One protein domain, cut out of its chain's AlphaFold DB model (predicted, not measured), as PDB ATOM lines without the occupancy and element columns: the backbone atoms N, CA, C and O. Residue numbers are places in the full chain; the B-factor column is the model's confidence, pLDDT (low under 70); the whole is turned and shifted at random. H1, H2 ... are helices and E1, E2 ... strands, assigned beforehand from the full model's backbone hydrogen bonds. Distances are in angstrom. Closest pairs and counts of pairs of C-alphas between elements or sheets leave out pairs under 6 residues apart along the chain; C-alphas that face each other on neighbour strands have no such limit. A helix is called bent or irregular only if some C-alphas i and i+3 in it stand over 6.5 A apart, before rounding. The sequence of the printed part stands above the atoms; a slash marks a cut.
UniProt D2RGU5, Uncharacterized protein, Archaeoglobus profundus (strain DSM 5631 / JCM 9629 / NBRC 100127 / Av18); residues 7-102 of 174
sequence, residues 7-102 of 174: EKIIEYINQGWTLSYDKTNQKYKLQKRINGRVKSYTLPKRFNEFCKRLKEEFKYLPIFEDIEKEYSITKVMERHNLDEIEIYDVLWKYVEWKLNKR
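What this domain is: This is residues 7 to 102 of the 174 residues of an uncharacterized protein of Archaeoglobus profundus (strain DSM 5631 / JCM 9629 / NBRC 100127 / Av18) (UniProt D2RGU5). The model shows two lobes joined by one helix: a small, strongly twisted sheet of three strands, E1, E2 and E3, makes one lobe with H1, and H3, H4 and H5 make the other. H2 crosses slantwise over E1 and E2 and leads from the sheet to the second lobe, where H5 crosses the helical hairpin of H3 and H4. The printed part has 96 residues, with five named helices and three named strands in the order H1 E1 E2 E3 H2 H3 H4 H5; the sheet runs E1, E2, E3, antiparallel throughout, and the class is mixed, helices and strands. The whole is only just loose, close to compact, with a radius of gyration of the C-alphas of 15.4 A, and it spans 41 by 30 by 28 A.

Where its parts are: Start at the sheet, where E1 holds residues 18 to 22 and is 12.6 A long from first to last C-alpha. E2, residues 27 to 34, begins at C-alpha 27 at (42.394, 41.970, 103.476) and runs 21.9 A, and E3, residues 37 to 42, runs 16.1 A. Before the sheet, find C-alpha 7 at (44.727, 48.547, 119.896), where H1 begins; it holds residues 7 to 14 and is 10.4 A long. After the sheet comes H2, residues 45 to 58, 19.7 A long; it is irregular, with C-alphas 46 and 49 standing 7.4 A apart. H3, residues 61 to 68, measures 10.3 A, and H4, residues 73 to 80, measures 10.7 A. H5, residues 84 to 100, is the longest helix, and its 24.7 A end at C-alpha 100 at (56.700, 54.828, 121.232).

How they stand to each other: Look first at E1, E2 and E3, a meander, each strand the antiparallel neighbour of the one before. In the hairpin of E1 and E2, N 20 and O 29 are 2.9 A apart, and N 29 and O 20 are 2.7 A apart, both within hydrogen-bond range. In the hairpin of E2 and E3, N 32 and O 39 are within that range at 3.0 A. H2 is on one face of this sheet, giving two layers, a helix over a sheet. Its height over the sheet is 8.7 A, and it runs slantwise to the strands, at 48 degrees to E1 on the local plane; its closest C-alphas to E1 are those of Lys 55 and Leu 19, 6.7 A. H1 only grazes the sheet, with residues 9 to 13, and is near H2. Moving outward, H2 and H3 meet only through their link. H2 and H5 are close but not clearly touching, with the closest C-alphas, those of Glu 57 and Lys 93, 7.8 A apart. H3 and H4 form a helical hairpin and touch at Asp 66 and Val 76, whose C-alphas are 6.7 A apart; their tilt is shallow, 28 degrees, opposite ways. H4 and H5 only just touch, with 3 pairs of C-alphas within 8 A, made by residues 84 to 87 of H5 alone; the closest are those of Met 77 and Ile 87, 6.6 A. H5 is about perpendicular to H4, at 82 degrees. In H1, H3, H4 and H5 every O i to N i+4 pair is within hydrogen-bond range, and in H2 8 of 10 are.

The domain as a whole: The two C-alphas farthest apart are those of Asn 25 and Ser 72, at 42.9 A. The printed part has no cut, and its links between named elements are tight. The mean pLDDT of the printed part is 84.3; look for values under 70 at residues 99 to 102.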
ATOM      1  N   GLU A   7      44.177  49.038 118.625       84.94
ATOM      2  CA  GLU A   7      44.727  48.547 119.896       84.94
ATOM      3  C   GLU A   7      44.534  47.039 120.032       84.94
ATOM      4  O   GLU A   7      45.440  46.313 120.435       84.94
ATOM      5  N   LYS A   8      43.363  46.544 119.628       90.88
ATOM      6  CA  LYS A   8      43.051  45.119 119.680       90.88
ATOM      7  C   LYS A   8      43.892  44.320 118.692       90.88
ATOM      8  O   LYS A   8      44.333  43.220 119.003       90.88
ATOM      9  N   ILE A   9      44.146  44.860 117.500       90.88
ATOM     10  CA  ILE A   9      45.049  44.221 116.533       90.88
ATOM     11  C   ILE A   9      46.459  44.125 117.129       90.88
ATOM     12  O   ILE A   9      47.052  43.047 117.085       90.88
ATOM     13  N   ILE A  10      46.961  45.204 117.739       83.12
ATOM     14  CA  ILE A  10      48.258  45.221 118.435       83.12
ATOM     15  C   ILE A  10      48.289  44.181 119.562       83.12
ATOM     16  O   ILE A  10      49.255  43.427 119.669       83.12
ATOM     17  N   GLU A  11      47.235  44.090 120.374       82.69
ATOM     18  CA  GLU A  11      47.135  43.131 121.477       82.69
ATOM     19  C   GLU A  11      47.265  41.683 120.986       82.69
ATOM     20  O   GLU A  11      48.065  40.910 121.517       82.69
ATOM     21  N   TYR A  12      46.545  41.321 119.921       87.81
ATOM     22  CA  TYR A  12      46.672  40.000 119.306       87.81
ATOM     23  C   TYR A  12      48.099  39.753 118.804       87.81
ATOM     24  O   TYR A  12      48.650  38.673 119.022       87.81
ATOM     25  N   ILE A  13      48.734  40.732 118.162       83.62
ATOM     26  CA  ILE A  13      50.108  40.556 117.683       83.62
ATOM     27  C   ILE A  13      51.080  40.362 118.857       83.62
ATOM     28  O   ILE A  13      51.886  39.434 118.820       83.62
ATOM     29  N   ASN A  14      50.942  41.135 119.938       73.06
ATOM     30  CA  ASN A  14      51.731  40.973 121.167       73.06
ATOM     31  C   ASN A  14      51.524  39.597 121.824       73.06
ATOM     32  O   ASN A  14      52.431  39.061 122.450       73.06
ATOM     33  N   GLN A  15      50.353  38.982 121.642       79.31
ATOM     34  CA  GLN A  15      50.084  37.604 122.057       79.31
ATOM     35  C   GLN A  15      50.670  36.553 121.092       79.31
ATOM     36  O   GLN A  15      50.396  35.362 121.249       79.31
ATOM     37  N   GLY A  16      51.436  36.942 120.072       79.19
ATOM     38  CA  GLY A  16      52.082  36.038 119.117       79.19
ATOM     39  C   GLY A  16      51.205  35.636 117.928       79.19
ATOM     40  O   GLY A  16      51.369  34.540 117.387       79.19
ATOM     41  N   TRP A  17      50.233  36.467 117.544       89.94
ATOM     42  CA  TRP A  17      49.522  36.315 116.270       89.94
ATOM     43  C   TRP A  17      50.281  37.023 115.140       89.94
ATOM     44  O   TRP A  17      50.833  38.098 115.332       89.94
ATOM     45  N   THR A  18      50.290  36.446 113.939       88.62
ATOM     46  CA  THR A  18      51.014  36.988 112.779       88.62
ATOM     47  C   THR A  18      50.076  37.597 111.743       88.62
ATOM     48  O   THR A  18      48.977  37.092 111.504       88.62
ATOM     49  N   LEU A  19      50.517  38.682 111.096       92.06
ATOM     50  CA  LEU A  19      49.785  39.337 110.010       92.06
ATOM     51  C   LEU A  19      50.099  38.700 108.646       92.06
ATOM     52  O   LEU A  19      51.221  38.773 108.131       92.06
ATOM     53  N   SER A  20      49.075  38.155 107.993       91.44
ATOM     54  CA  SER A  20      49.141  37.688 106.607       91.44
ATOM     55  C   SER A  20      48.166  38.449 105.716       91.44
ATOM     56  O   SER A  20      47.067  38.807 106.133       91.44
ATOM     57  N   TYR A  21      48.578  38.743 104.485       93.19
ATOM     58  CA  TYR A  21      47.729  39.444 103.528       93.19
ATOM     59  C   TYR A  21      47.059  38.431 102.601       93.19
ATOM     60  O   TYR A  21      47.734  37.706 101.869       93.19
ATOM     61  N   ASP A  22      45.732  38.377 102.642       91.00
ATOM     62  CA  ASP A  22      44.933  37.585 101.717       91.00
ATOM     63  C   ASP A  22      44.771  38.356 100.405       91.00
ATOM     64  O   ASP A  22      44.001  39.316 100.326       91.00
ATOM     65  N   LYS A  23      45.501  37.915  99.374       90.44
ATOM     66  CA  LYS A  23      45.476  38.523  98.037       90.44
ATOM     67  C   LYS A  23      44.101  38.426  97.371       90.44
ATOM     68  O   LYS A  23      43.725  39.351  96.660       90.44
ATOM     69  N   THR A  24      43.349  37.355  97.621       89.44
ATOM     70  CA  THR A  24      42.033  37.121  97.010       89.44
ATOM     71  C   THR A  24      41.004  38.101  97.555       89.44
ATOM     72  O   THR A  24      40.272  38.727  96.796       89.44
ATOM     73  N   ASN A  25      40.975  38.286  98.876       88.19
ATOM     74  CA  ASN A  25      40.005  39.174  99.526       88.19
ATOM     75  C   ASN A  25      40.517  40.607  99.736       88.19
ATOM     76  O   ASN A  25      39.757  41.469 100.191       88.19
ATOM     77  N   GLN A  26      41.791  40.858  99.414       92.62
ATOM     78  CA  GLN A  26      42.500  42.119  99.638       92.62
ATOM     79  C   GLN A  26      42.345  42.615 101.082       92.62
ATOM     80  O   GLN A  26      41.948  43.756 101.338       92.62
ATOM     81  N   LYS A  27      42.563  41.716 102.041       94.94
ATOM     82  CA  LYS A  27      42.394  41.970 103.476       94.94
ATOM     83  C   LYS A  27      43.534  41.335 104.251       94.94
ATOM     84  O   LYS A  27      43.966  40.229 103.930       94.94
ATOM     85  N   TYR A  28      43.974  42.000 105.310       94.88
ATOM     86  CA  TYR A  28      44.849  41.366 106.289       94.88
ATOM     87  C   TYR A  28      44.095  40.353 107.157       94.88
ATOM     88  O   TYR A  28      42.888  40.463 107.397       94.88
ATOM     89  N   LYS A  29      44.829  39.348 107.628       95.19
ATOM     90  CA  LYS A  29      44.387  38.331 108.574       95.19
ATOM     91  C   LYS A  29      45.392  38.225 109.711       95.19
ATOM     92  O   LYS A  29      46.595  38.243 109.470       95.19
ATOM     93  N   LEU A  30      44.890  38.045 110.925       93.50
ATOM     94  CA  LEU A  30      45.684  37.580 112.059       93.50
ATOM     95  C   LEU A  30      45.648  36.057 112.081       93.50
ATOM     96  O   LEU A  30      44.562  35.480 112.045       93.50
ATOM     97  N   GLN A  31      46.804  35.403 112.147       93.75
ATOM     98  CA  GLN A  31      46.921  33.946 112.175       93.75
ATOM     99  C   GLN A  31      47.765  33.478 113.358       93.75
ATOM    100  O   GLN A  31      48.795  34.062 113.673       93.75
ATOM    101  N   LYS A  32      47.347  32.392 114.011       93.06
ATOM    102  CA  LYS A  32      48.140  31.727 115.054       93.06
ATOM    103  C   LYS A  32      47.864  30.230 115.047       93.06
ATOM    104  O   LYS A  32      46.724  29.801 114.850       93.06
ATOM    105  N   ARG A  33      48.903  29.418 115.261       89.62
ATOM    106  CA  ARG A  33      48.745  27.976 115.500       89.62
ATOM    107  C   ARG A  33      48.386  27.744 116.964       89.62
ATOM    108  O   ARG A  33      49.130  28.139 117.853       89.62
ATOM    109  N   ILE A  34      47.248  27.102 117.201       89.19
ATOM    110  CA  ILE A  34      46.760  26.725 118.528       89.19
ATOM    111  C   ILE A  34      46.387  25.245 118.453       89.19
ATOM    112  O   ILE A  34      45.543  24.862 117.642       89.19
ATOM    113  N   ASN A  35      47.040  24.410 119.266       86.19
ATOM    114  CA  ASN A  35      46.833  22.956 119.313       86.19
ATOM    115  C   ASN A  35      46.915  22.292 117.923       86.19
ATOM    116  O   ASN A  35      46.023  21.553 117.512       86.19
ATOM    117  N   GLY A  36      47.951  22.634 117.150       88.81
ATOM    118  CA  GLY A  36      48.186  22.089 115.806       88.81
ATOM    119  C   GLY A  36      47.273  22.633 114.699       88.81
ATOM    120  O   GLY A  36      47.541  22.390 113.526       88.81
ATOM    121  N   ARG A  37      46.235  23.418 115.026       88.94
ATOM    122  CA  ARG A  37      45.322  24.026 114.045       88.94
ATOM    123  C   ARG A  37      45.624  25.508 113.857       88.94
ATOM    124  O   ARG A  37      45.895  26.226 114.818       88.94
ATOM    125  N   VAL A  38      45.554  25.988 112.616       91.06
ATOM    126  CA  VAL A  38      45.660  27.424 112.316       91.06
ATOM    127  C   VAL A  38      44.309  28.073 112.597       91.06
ATOM    128  O   VAL A  38      43.323  27.762 111.932       91.06
ATOM    129  N   LYS A  39      44.258  28.985 113.571       93.88
ATOM    130  CA  LYS A  39      43.138  29.919 113.715       93.88
ATOM    131  C   LYS A  39      43.461  31.188 112.940       93.88
ATOM    132  O   LYS A  39      44.603  31.647 112.960       93.88
ATOM    133  N   SER A  40      42.459  31.752 112.273       93.38
ATOM    134  CA  SER A  40      42.607  33.007 111.543       93.38
ATOM    135  C   SER A  40      41.428  33.941 111.766       93.38
ATOM    136  O   SER A  40      40.281  33.501 111.667       93.38
ATOM    137  N   TYR A  41      41.708  35.225 111.961       94.12
ATOM    138  CA  TYR A  41      40.710  36.286 111.954       94.12
ATOM    139  C   TYR A  41      40.948  37.210 110.768       94.12
ATOM    140  O   TYR A  41      42.027  37.779 110.636       94.12
ATOM    141  N   THR A  42      39.943  37.367 109.909       93.69
ATOM    142  CA  THR A  42      40.002  38.331 108.807       93.69
ATOM    143  C   THR A  42      39.666  39.722 109.322       93.69
ATOM    144  O   THR A  42      38.608  39.921 109.922       93.69
ATOM    145  N   LEU A  43      40.547  40.681 109.057       94.69
ATOM    146  CA  LEU A  43      40.384  42.060 109.491       94.69
ATOM    147  C   LEU A  43      39.550  42.864 108.476       94.69
ATOM    148  O   LEU A  43      39.624  42.620 107.264       94.69
ATOM    149  N   PRO A  44      38.736  43.832 108.935       94.19
ATOM    150  CA  PRO A  44      38.064  44.779 108.050       94.19
ATOM    151  C   PRO A  44      39.057  45.561 107.172       94.19
ATOM    152  O   PRO A  44      40.105  45.984 107.654       94.19
ATOM    153  N   LYS A  45      38.696  45.830 105.903       93.38
ATOM    154  CA  LYS A  45      39.571  46.523 104.925       93.38
ATOM    155  C   LYS A  45      40.101  47.872 105.423       93.38
ATOM    156  O   LYS A  45      41.210  48.239 105.051       93.38
ATOM    157  N   ARG A  46      39.345  48.580 106.274       93.38
ATOM    158  CA  ARG A  46      39.755  49.872 106.855       93.38
ATOM    159  C   ARG A  46      41.091  49.807 107.607       93.38
ATOM    160  O   ARG A  46      41.776  50.811 107.687       93.38
ATOM    161  N   PHE A  47      41.483  48.629 108.097       94.44
ATOM    162  CA  PHE A  47      42.748  48.423 108.808       94.44
ATOM    163  C   PHE A  47      43.909  48.002 107.903       94.44
ATOM    164  O   PHE A  47      44.987  47.723 108.415       94.44
ATOM    165  N   ASN A  48      43.732  47.912 106.580       93.81
ATOM    166  CA  ASN A  48      44.795  47.422 105.699       93.81
ATOM    167  C   ASN A  48      46.053  48.299 105.741       93.81
ATOM    168  O   ASN A  48      47.148  47.752 105.831       93.81
ATOM    169  N   GLU A  49      45.897  49.625 105.707       90.50
ATOM    170  CA  GLU A  49      47.021  50.567 105.819       90.50
ATOM    171  C   GLU A  49      47.726  50.428 107.169       90.50
ATOM    172  O   GLU A  49      48.939  50.238 107.234       90.50
ATOM    173  N   PHE A  50      46.950  50.398 108.253       89.88
ATOM    174  CA  PHE A  50      47.471  50.165 109.595       89.88
ATOM    175  C   PHE A  50      48.257  48.846 109.696       89.88
ATOM    176  O   PHE A  50      49.405  48.840 110.129       89.88
ATOM    177  N   CYS A  51      47.695  47.737 109.212       90.75
ATOM    178  CA  CYS A  51      48.351  46.427 109.231       90.75
ATOM    179  C   CYS A  51      49.600  46.374 108.347       90.75
ATOM    180  O   CYS A  51      50.532  45.638 108.660       90.75
ATOM    181  N   LYS A  52      49.620  47.121 107.238       89.38
ATOM    182  CA  LYS A  52      50.791  47.222 106.370       89.38
ATOM    183  C   LYS A  52      51.943  47.910 107.103       89.38
ATOM    184  O   LYS A  52      53.015  47.318 107.175       89.38
ATOM    185  N   ARG A  53      51.681  49.070 107.722       83.94
ATOM    186  CA  ARG A  53      52.663  49.780 108.561       83.94
ATOM    187  C   ARG A  53      53.177  48.895 109.692       83.94
ATOM    188  O   ARG A  53      54.381  48.713 109.822       83.94
ATOM    189  N   LEU A  54      52.273  48.234 110.423       83.19
ATOM    190  CA  LEU A  54      52.676  47.289 111.467       83.19
ATOM    191  C   LEU A  54      53.564  46.181 110.898       83.19
ATOM    192  O   LEU A  54      54.600  45.871 111.456       83.19
ATOM    193  N   LYS A  55      53.220  45.559 109.771       81.62
ATOM    194  CA  LYS A  55      54.041  44.466 109.236       81.62
ATOM    195  C   LYS A  55      55.462  44.910 108.859       81.62
ATOM    196  O   LYS A  55      56.390  44.112 108.983       81.62
ATOM    197  N   GLU A  56      55.622  46.152 108.414       78.44
ATOM    198  CA  GLU A  56      56.926  46.761 108.139       78.44
ATOM    199  C   GLU A  56      57.712  47.009 109.437       78.44
ATOM    200  O   GLU A  56      58.873  46.614 109.523       78.44
ATOM    201  N   GLU A  57      57.071  47.545 110.481       70.75
ATOM    202  CA  GLU A  57      57.683  47.749 111.806       70.75
ATOM    203  C   GLU A  57      58.045  46.423 112.502       70.75
ATOM    204  O   GLU A  57      59.124  46.267 113.073       70.75
ATOM    205  N   PHE A  58      57.171  45.418 112.410       72.50
ATOM    206  CA  PHE A  58      57.330  44.111 113.054       72.50
ATOM    207  C   PHE A  58      58.367  43.209 112.366       72.50
ATOM    208  O   PHE A  58      58.774  42.207 112.955       72.50
ATOM    209  N   LYS A  59      58.846  43.556 111.161       76.62
ATOM    210  CA  LYS A  59      59.985  42.869 110.519       76.62
ATOM    211  C   LYS A  59      61.215  42.858 111.435       76.62
ATOM    212  O   LYS A  59      61.979  41.899 111.425       76.62
ATOM    213  N   TYR A  60      61.378  43.912 112.226       78.44
ATOM    214  CA  TYR A  60      62.565  44.148 113.036       78.44
ATOM    215  C   TYR A  60      62.469  43.587 114.457       78.44
ATOM    216  O   TYR A  60      63.472  43.515 115.155       78.44
ATOM    217  N   LEU A  61      61.290  43.130 114.881       76.88
ATOM    218  CA  LEU A  61      61.051  42.671 116.251       76.88
ATOM    219  C   LEU A  61      61.950  41.514 116.715       76.88
ATOM    220  O   LEU A  61      62.466  41.605 117.825       76.88
ATOM    221  N   PRO A  62      62.223  40.477 115.899       80.81
ATOM    222  CA  PRO A  62      63.192  39.446 116.271       80.81
ATOM    223  C   PRO A  62      64.600  40.011 116.504       80.81
ATOM    224  O   PRO A  62      65.327  39.533 117.369       80.81
ATOM    225  N   ILE A  63      64.971  41.050 115.750       83.81
ATOM    226  CA  ILE A  63      66.264  41.724 115.885       83.81
ATOM    227  C   ILE A  63      66.273  42.575 117.159       83.81
ATOM    228  O   ILE A  63      67.250  42.570 117.900       83.81
ATOM    229  N   PHE A  64      65.159  43.243 117.467       84.25
ATOM    230  CA  PHE A  64      64.983  44.016 118.699       84.25
ATOM    231  C   PHE A  64      65.074  43.140 119.949       84.25
ATOM    232  O   PHE A  64      65.715  43.537 120.915       84.25
ATOM    233  N   GLU A  65      64.486  41.941 119.932       81.19
ATOM    234  CA  GLU A  65      64.609  40.979 121.036       81.19
ATOM    235  C   GLU A  65      66.057  40.531 121.262       81.19
ATOM    236  O   GLU A  65      66.466  40.315 122.401       81.19
ATOM    237  N   ASP A  66      66.836  40.372 120.192       82.88
ATOM    238  CA  ASP A  66      68.255  40.043 120.307       82.88
ATOM    239  C   ASP A  66      69.070  41.243 120.826       82.88
ATOM    240  O   ASP A  66      69.958  41.061 121.659       82.88
ATOM    241  N   ILE A  67      68.721  42.473 120.436       80.44
ATOM    242  CA  ILE A  67      69.306  43.698 121.009       80.44
ATOM    243  C   ILE A  67      68.981  43.809 122.512       80.44
ATOM    244  O   ILE A  67      69.860  44.123 123.312       80.44
ATOM    245  N   GLU A  68      67.745  43.511 122.929       78.69
ATOM    246  CA  GLU A  68      67.326  43.532 124.342       78.69
ATOM    247  C   GLU A  68      68.019  42.469 125.207       78.69
ATOM    248  O   GLU A  68      68.133  42.652 126.416       78.69
ATOM    249  N   LYS A  69      68.502  41.376 124.605       81.31
ATOM    250  CA  LYS A  69      69.279  40.325 125.287       81.31
ATOM    251  C   LYS A  69      70.763  40.677 125.452       81.31
ATOM    252  O   LYS A  69      71.551  39.796 125.786       81.31
ATOM    253  N   GLU A  70      71.138  41.934 125.207       72.75
ATOM    254  CA  GLU A  70      72.507  42.455 125.330       72.75
ATOM    255  C   GLU A  70      73.532  41.716 124.449       72.75
ATOM    256  O   GLU A  70      74.723  41.642 124.769       72.75
ATOM    257  N   TYR A  71      73.108  41.171 123.303       72.38
ATOM    258  CA  TYR A  71      74.075  40.719 122.305       72.38
ATOM    259  C   TYR A  71      74.880  41.917 121.783       72.38
ATOM    260  O   TYR A  71      74.336  42.997 121.550       72.38
ATOM    261  N   SER A  72      76.186  41.728 121.566       82.50
ATOM    262  CA  SER A  72      76.991  42.744 120.884       82.50
ATOM    263  C   SER A  72      76.430  43.008 119.485       82.50
ATOM    264  O   SER A  72      75.945  42.083 118.829       82.50
ATOM    265  N   ILE A  73      76.541  44.249 119.003       79.19
ATOM    266  CA  ILE A  73      76.051  44.650 117.671       79.19
ATOM    267  C   ILE A  73      76.596  43.707 116.587       79.19
ATOM    268  O   ILE A  73      75.834  43.223 115.758       79.19
ATOM    269  N   THR A  74      77.874  43.329 116.671       81.75
ATOM    270  CA  THR A  74      78.508  42.360 115.762       81.75
ATOM    271  C   THR A  74      77.790  41.004 115.736       81.75
ATOM    272  O   THR A  74      77.535  40.469 114.662       81.75
ATOM    273  N   LYS A  75      77.383  40.463 116.893       85.94
ATOM    274  CA  LYS A  75      76.635  39.193 116.960       85.94
ATOM    275  C   LYS A  75      75.231  39.315 116.373       85.94
ATOM    276  O   LYS A  75      74.726  38.358 115.790       85.94
ATOM    277  N   VAL A  76      74.591  40.473 116.541       85.12
ATOM    278  CA  VAL A  76      73.279  40.754 115.940       85.12
ATOM    279  C   VAL A  76      73.402  40.811 114.414       85.12
ATOM    280  O   VAL A  76      72.604  40.181 113.723       85.12
ATOM    281  N   MET A  77      74.432  41.483 113.893       86.75
ATOM    282  CA  MET A  77      74.715  41.553 112.455       86.75
ATOM    283  C   MET A  77      74.946  40.168 111.845       86.75
ATOM    284  O   MET A  77      74.296  39.825 110.860       86.75
ATOM    285  N   GLU A  78      75.797  39.340 112.459       88.62
ATOM    286  CA  GLU A  78      76.074  37.973 111.992       88.62
ATOM    287  C   GLU A  78      74.813  37.098 111.979       88.62
ATOM    288  O   GLU A  78      74.546  36.386 111.012       88.62
ATOM    289  N   ARG A  79      74.005  37.163 113.043       87.62
ATOM    290  CA  ARG A  79      72.815  36.317 113.203       87.62
ATOM    291  C   ARG A  79      71.701  36.652 112.215       87.62
ATOM    292  O   ARG A  79      70.968  35.754 111.802       87.62
ATOM    293  N   HIS A  80      71.565  37.929 111.872       86.62
ATOM    294  CA  HIS A  80      70.518  38.424 110.975       86.62
ATOM    295  C   HIS A  80      71.028  38.728 109.564       86.62
ATOM    296  O   HIS A  80      70.243  39.167 108.729       86.62
ATOM    297  N   ASN A  81      72.307  38.437 109.291       89.56
ATOM    298  CA  ASN A  81      72.982  38.687 108.019       89.56
ATOM    299  C   ASN A  81      72.794  40.140 107.546       89.56
ATOM    300  O   ASN A  81      72.339  40.376 106.428       89.56
ATOM    301  N   LEU A  82      73.096  41.085 108.442       87.75
ATOM    302  CA  LEU A  82      72.982  42.525 108.208       87.75
ATOM    303  C   LEU A  82      74.354  43.133 107.927       87.75
ATOM    304  O   LEU A  82      75.331  42.789 108.601       87.75
ATOM    305  N   ASP A  83      74.411  44.074 106.991       88.88
ATOM    306  CA  ASP A  83      75.577  44.938 106.821       88.88
ATOM    307  C   ASP A  83      75.583  46.128 107.804       88.88
ATOM    308  O   ASP A  83      74.680  46.309 108.628       88.88
ATOM    309  N   GLU A  84      76.657  46.920 107.764       78.62
ATOM    310  CA  GLU A  84      76.857  48.050 108.674       78.62
ATOM    311  C   GLU A  84      75.800  49.155 108.491       78.62
ATOM    312  O   GLU A  84      75.346  49.746 109.466       78.62
ATOM    313  N   ILE A  85      75.343  49.406 107.266       79.88
ATOM    314  CA  ILE A  85      74.316  50.418 106.993       79.88
ATOM    315  C   ILE A  85      72.956  49.913 107.485       79.88
ATOM    316  O   ILE A  85      72.204  50.648 108.131       79.88
ATOM    317  N   GLU A  86      72.651  48.646 107.217       82.88
ATOM    318  CA  GLU A  86      71.410  48.003 107.628       82.88
ATOM    319  C   GLU A  86      71.266  47.964 109.151       82.88
ATOM    320  O   GLU A  86      70.184  48.256 109.663       82.88
ATOM    321  N   ILE A  87      72.333  47.658 109.900       83.44
ATOM    322  CA  ILE A  87      72.248  47.626 111.366       83.44
ATOM    323  C   ILE A  87      71.986  49.014 111.957       83.44
ATOM    324  O   ILE A  87      71.242  49.112 112.933       83.44
ATOM    325  N   TYR A  88      72.500  50.093 111.357       78.44
ATOM    326  CA  TYR A  88      72.170  51.453 111.796       78.44
ATOM    327  C   TYR A  88      70.687  51.787 111.575       78.44
ATOM    328  O   TYR A  88      70.054  52.320 112.488       78.44
ATOM    329  N   ASP A  89      70.100  51.418 110.428       79.75
ATOM    330  CA  ASP A  89      68.653  51.588 110.184       79.75
ATOM    331  C   ASP A  89      67.813  50.773 111.185       79.75
ATOM    332  O   ASP A  89      66.822  51.259 111.738       79.75
ATOM    333  N   VAL A  90      68.240  49.544 111.494       82.38
ATOM    334  CA  VAL A  90      67.590  48.698 112.508       82.38
ATOM    335  C   VAL A  90      67.671  49.328 113.898       82.38
ATOM    336  O   VAL A  90      66.664  49.369 114.605       82.38
ATOM    337  N   LEU A  91      68.842  49.820 114.307       78.44
ATOM    338  CA  LEU A  91      69.036  50.459 115.610       78.44
ATOM    339  C   LEU A  91      68.196  51.731 115.737       78.44
ATOM    340  O   LEU A  91      67.588  51.955 116.784       78.44
ATOM    341  N   TRP A  92      68.094  52.521 114.667       78.44
ATOM    342  CA  TRP A  92      67.223  53.693 114.637       78.44
ATOM    343  C   TRP A  92      65.758  53.308 114.879       78.44
ATOM    344  O   TRP A  92      65.104  53.839 115.780       78.44
ATOM    345  N   LYS A  93      65.263  52.301 114.152       77.06
ATOM    346  CA  LYS A  93      63.895  51.784 114.320       77.06
ATOM    347  C   LYS A  93      63.661  51.164 115.694       77.06
ATOM    348  O   LYS A  93      62.568  51.291 116.243       77.06
ATOM    349  N   TYR A  94      64.671  50.517 116.275       75.38
ATOM    350  CA  TYR A  94      64.609  49.988 117.639       75.38
ATOM    351  C   TYR A  94      64.414  51.111 118.661       75.38
ATOM    352  O   TYR A  94      63.565  51.003 119.551       75.38
ATOM    353  N   VAL A  95      65.164  52.203 118.507       73.94
ATOM    354  CA  VAL A  95      65.036  53.398 119.342       73.94
ATOM    355  C   VAL A  95      63.637  53.998 119.193       73.94
ATOM    356  O   VAL A  95      62.950  54.164 120.199       73.94
ATOM    357  N   GLU A  96      63.154  54.235 117.971       72.44
ATOM    358  CA  GLU A  96      61.790  54.737 117.730       72.44
ATOM    359  C   GLU A  96      60.713  53.839 118.357       72.44
ATOM    360  O   GLU A  96      59.804  54.319 119.042       72.44
ATOM    361  N   TRP A  97      60.843  52.522 118.191       73.06
ATOM    362  CA  TRP A  97      59.932  51.537 118.768       73.06
ATOM    363  C   TRP A  97      59.935  51.567 120.305       73.06
ATOM    364  O   TRP A  97      58.869  51.567 120.928       73.06
ATOM    365  N   LYS A  98      61.112  51.659 120.939       70.69
ATOM    366  CA  LYS A  98      61.243  51.818 122.400       70.69
ATOM    367  C   LYS A  98      60.608  53.115 122.894       70.69
ATOM    368  O   LYS A  98      59.947  53.105 123.934       70.69
ATOM    369  N   LEU A  99      60.786  54.207 122.153       66.94
ATOM    370  CA  LEU A  99      60.250  55.528 122.489       66.94
ATOM    371  C   LEU A  99      58.731  55.594 122.362       66.94
ATOM    372  O   LEU A  99      58.075  56.229 123.182       66.94
ATOM    373  N   ASN A 100      58.153  54.919 121.370       66.88
ATOM    374  CA  ASN A 100      56.700  54.828 121.232       66.88
ATOM    375  C   ASN A 100      56.055  53.976 122.335       66.88
ATOM    376  O   ASN A 100      54.885  54.173 122.646       66.88
ATOM    377  N   LYS A 101      56.811  53.068 122.968       65.06
ATOM    378  CA  LYS A 101      56.340  52.258 124.103       65.06
ATOM    379  C   LYS A 101      56.425  52.941 125.470       65.06
ATOM    380  O   LYS A 101      55.846  52.419 126.421       65.06
ATOM    381  N   ARG A 102      57.168  54.042 125.615       61.06
ATOM    382  CA  ARG A 102      57.359  54.727 126.904       61.06
ATOM    383  C   ARG A 102      57.142  56.230 126.750       61.06
ATOM    384  O   ARG A 102      58.047  56.949 126.326       61.06
TER     385      ARG A 102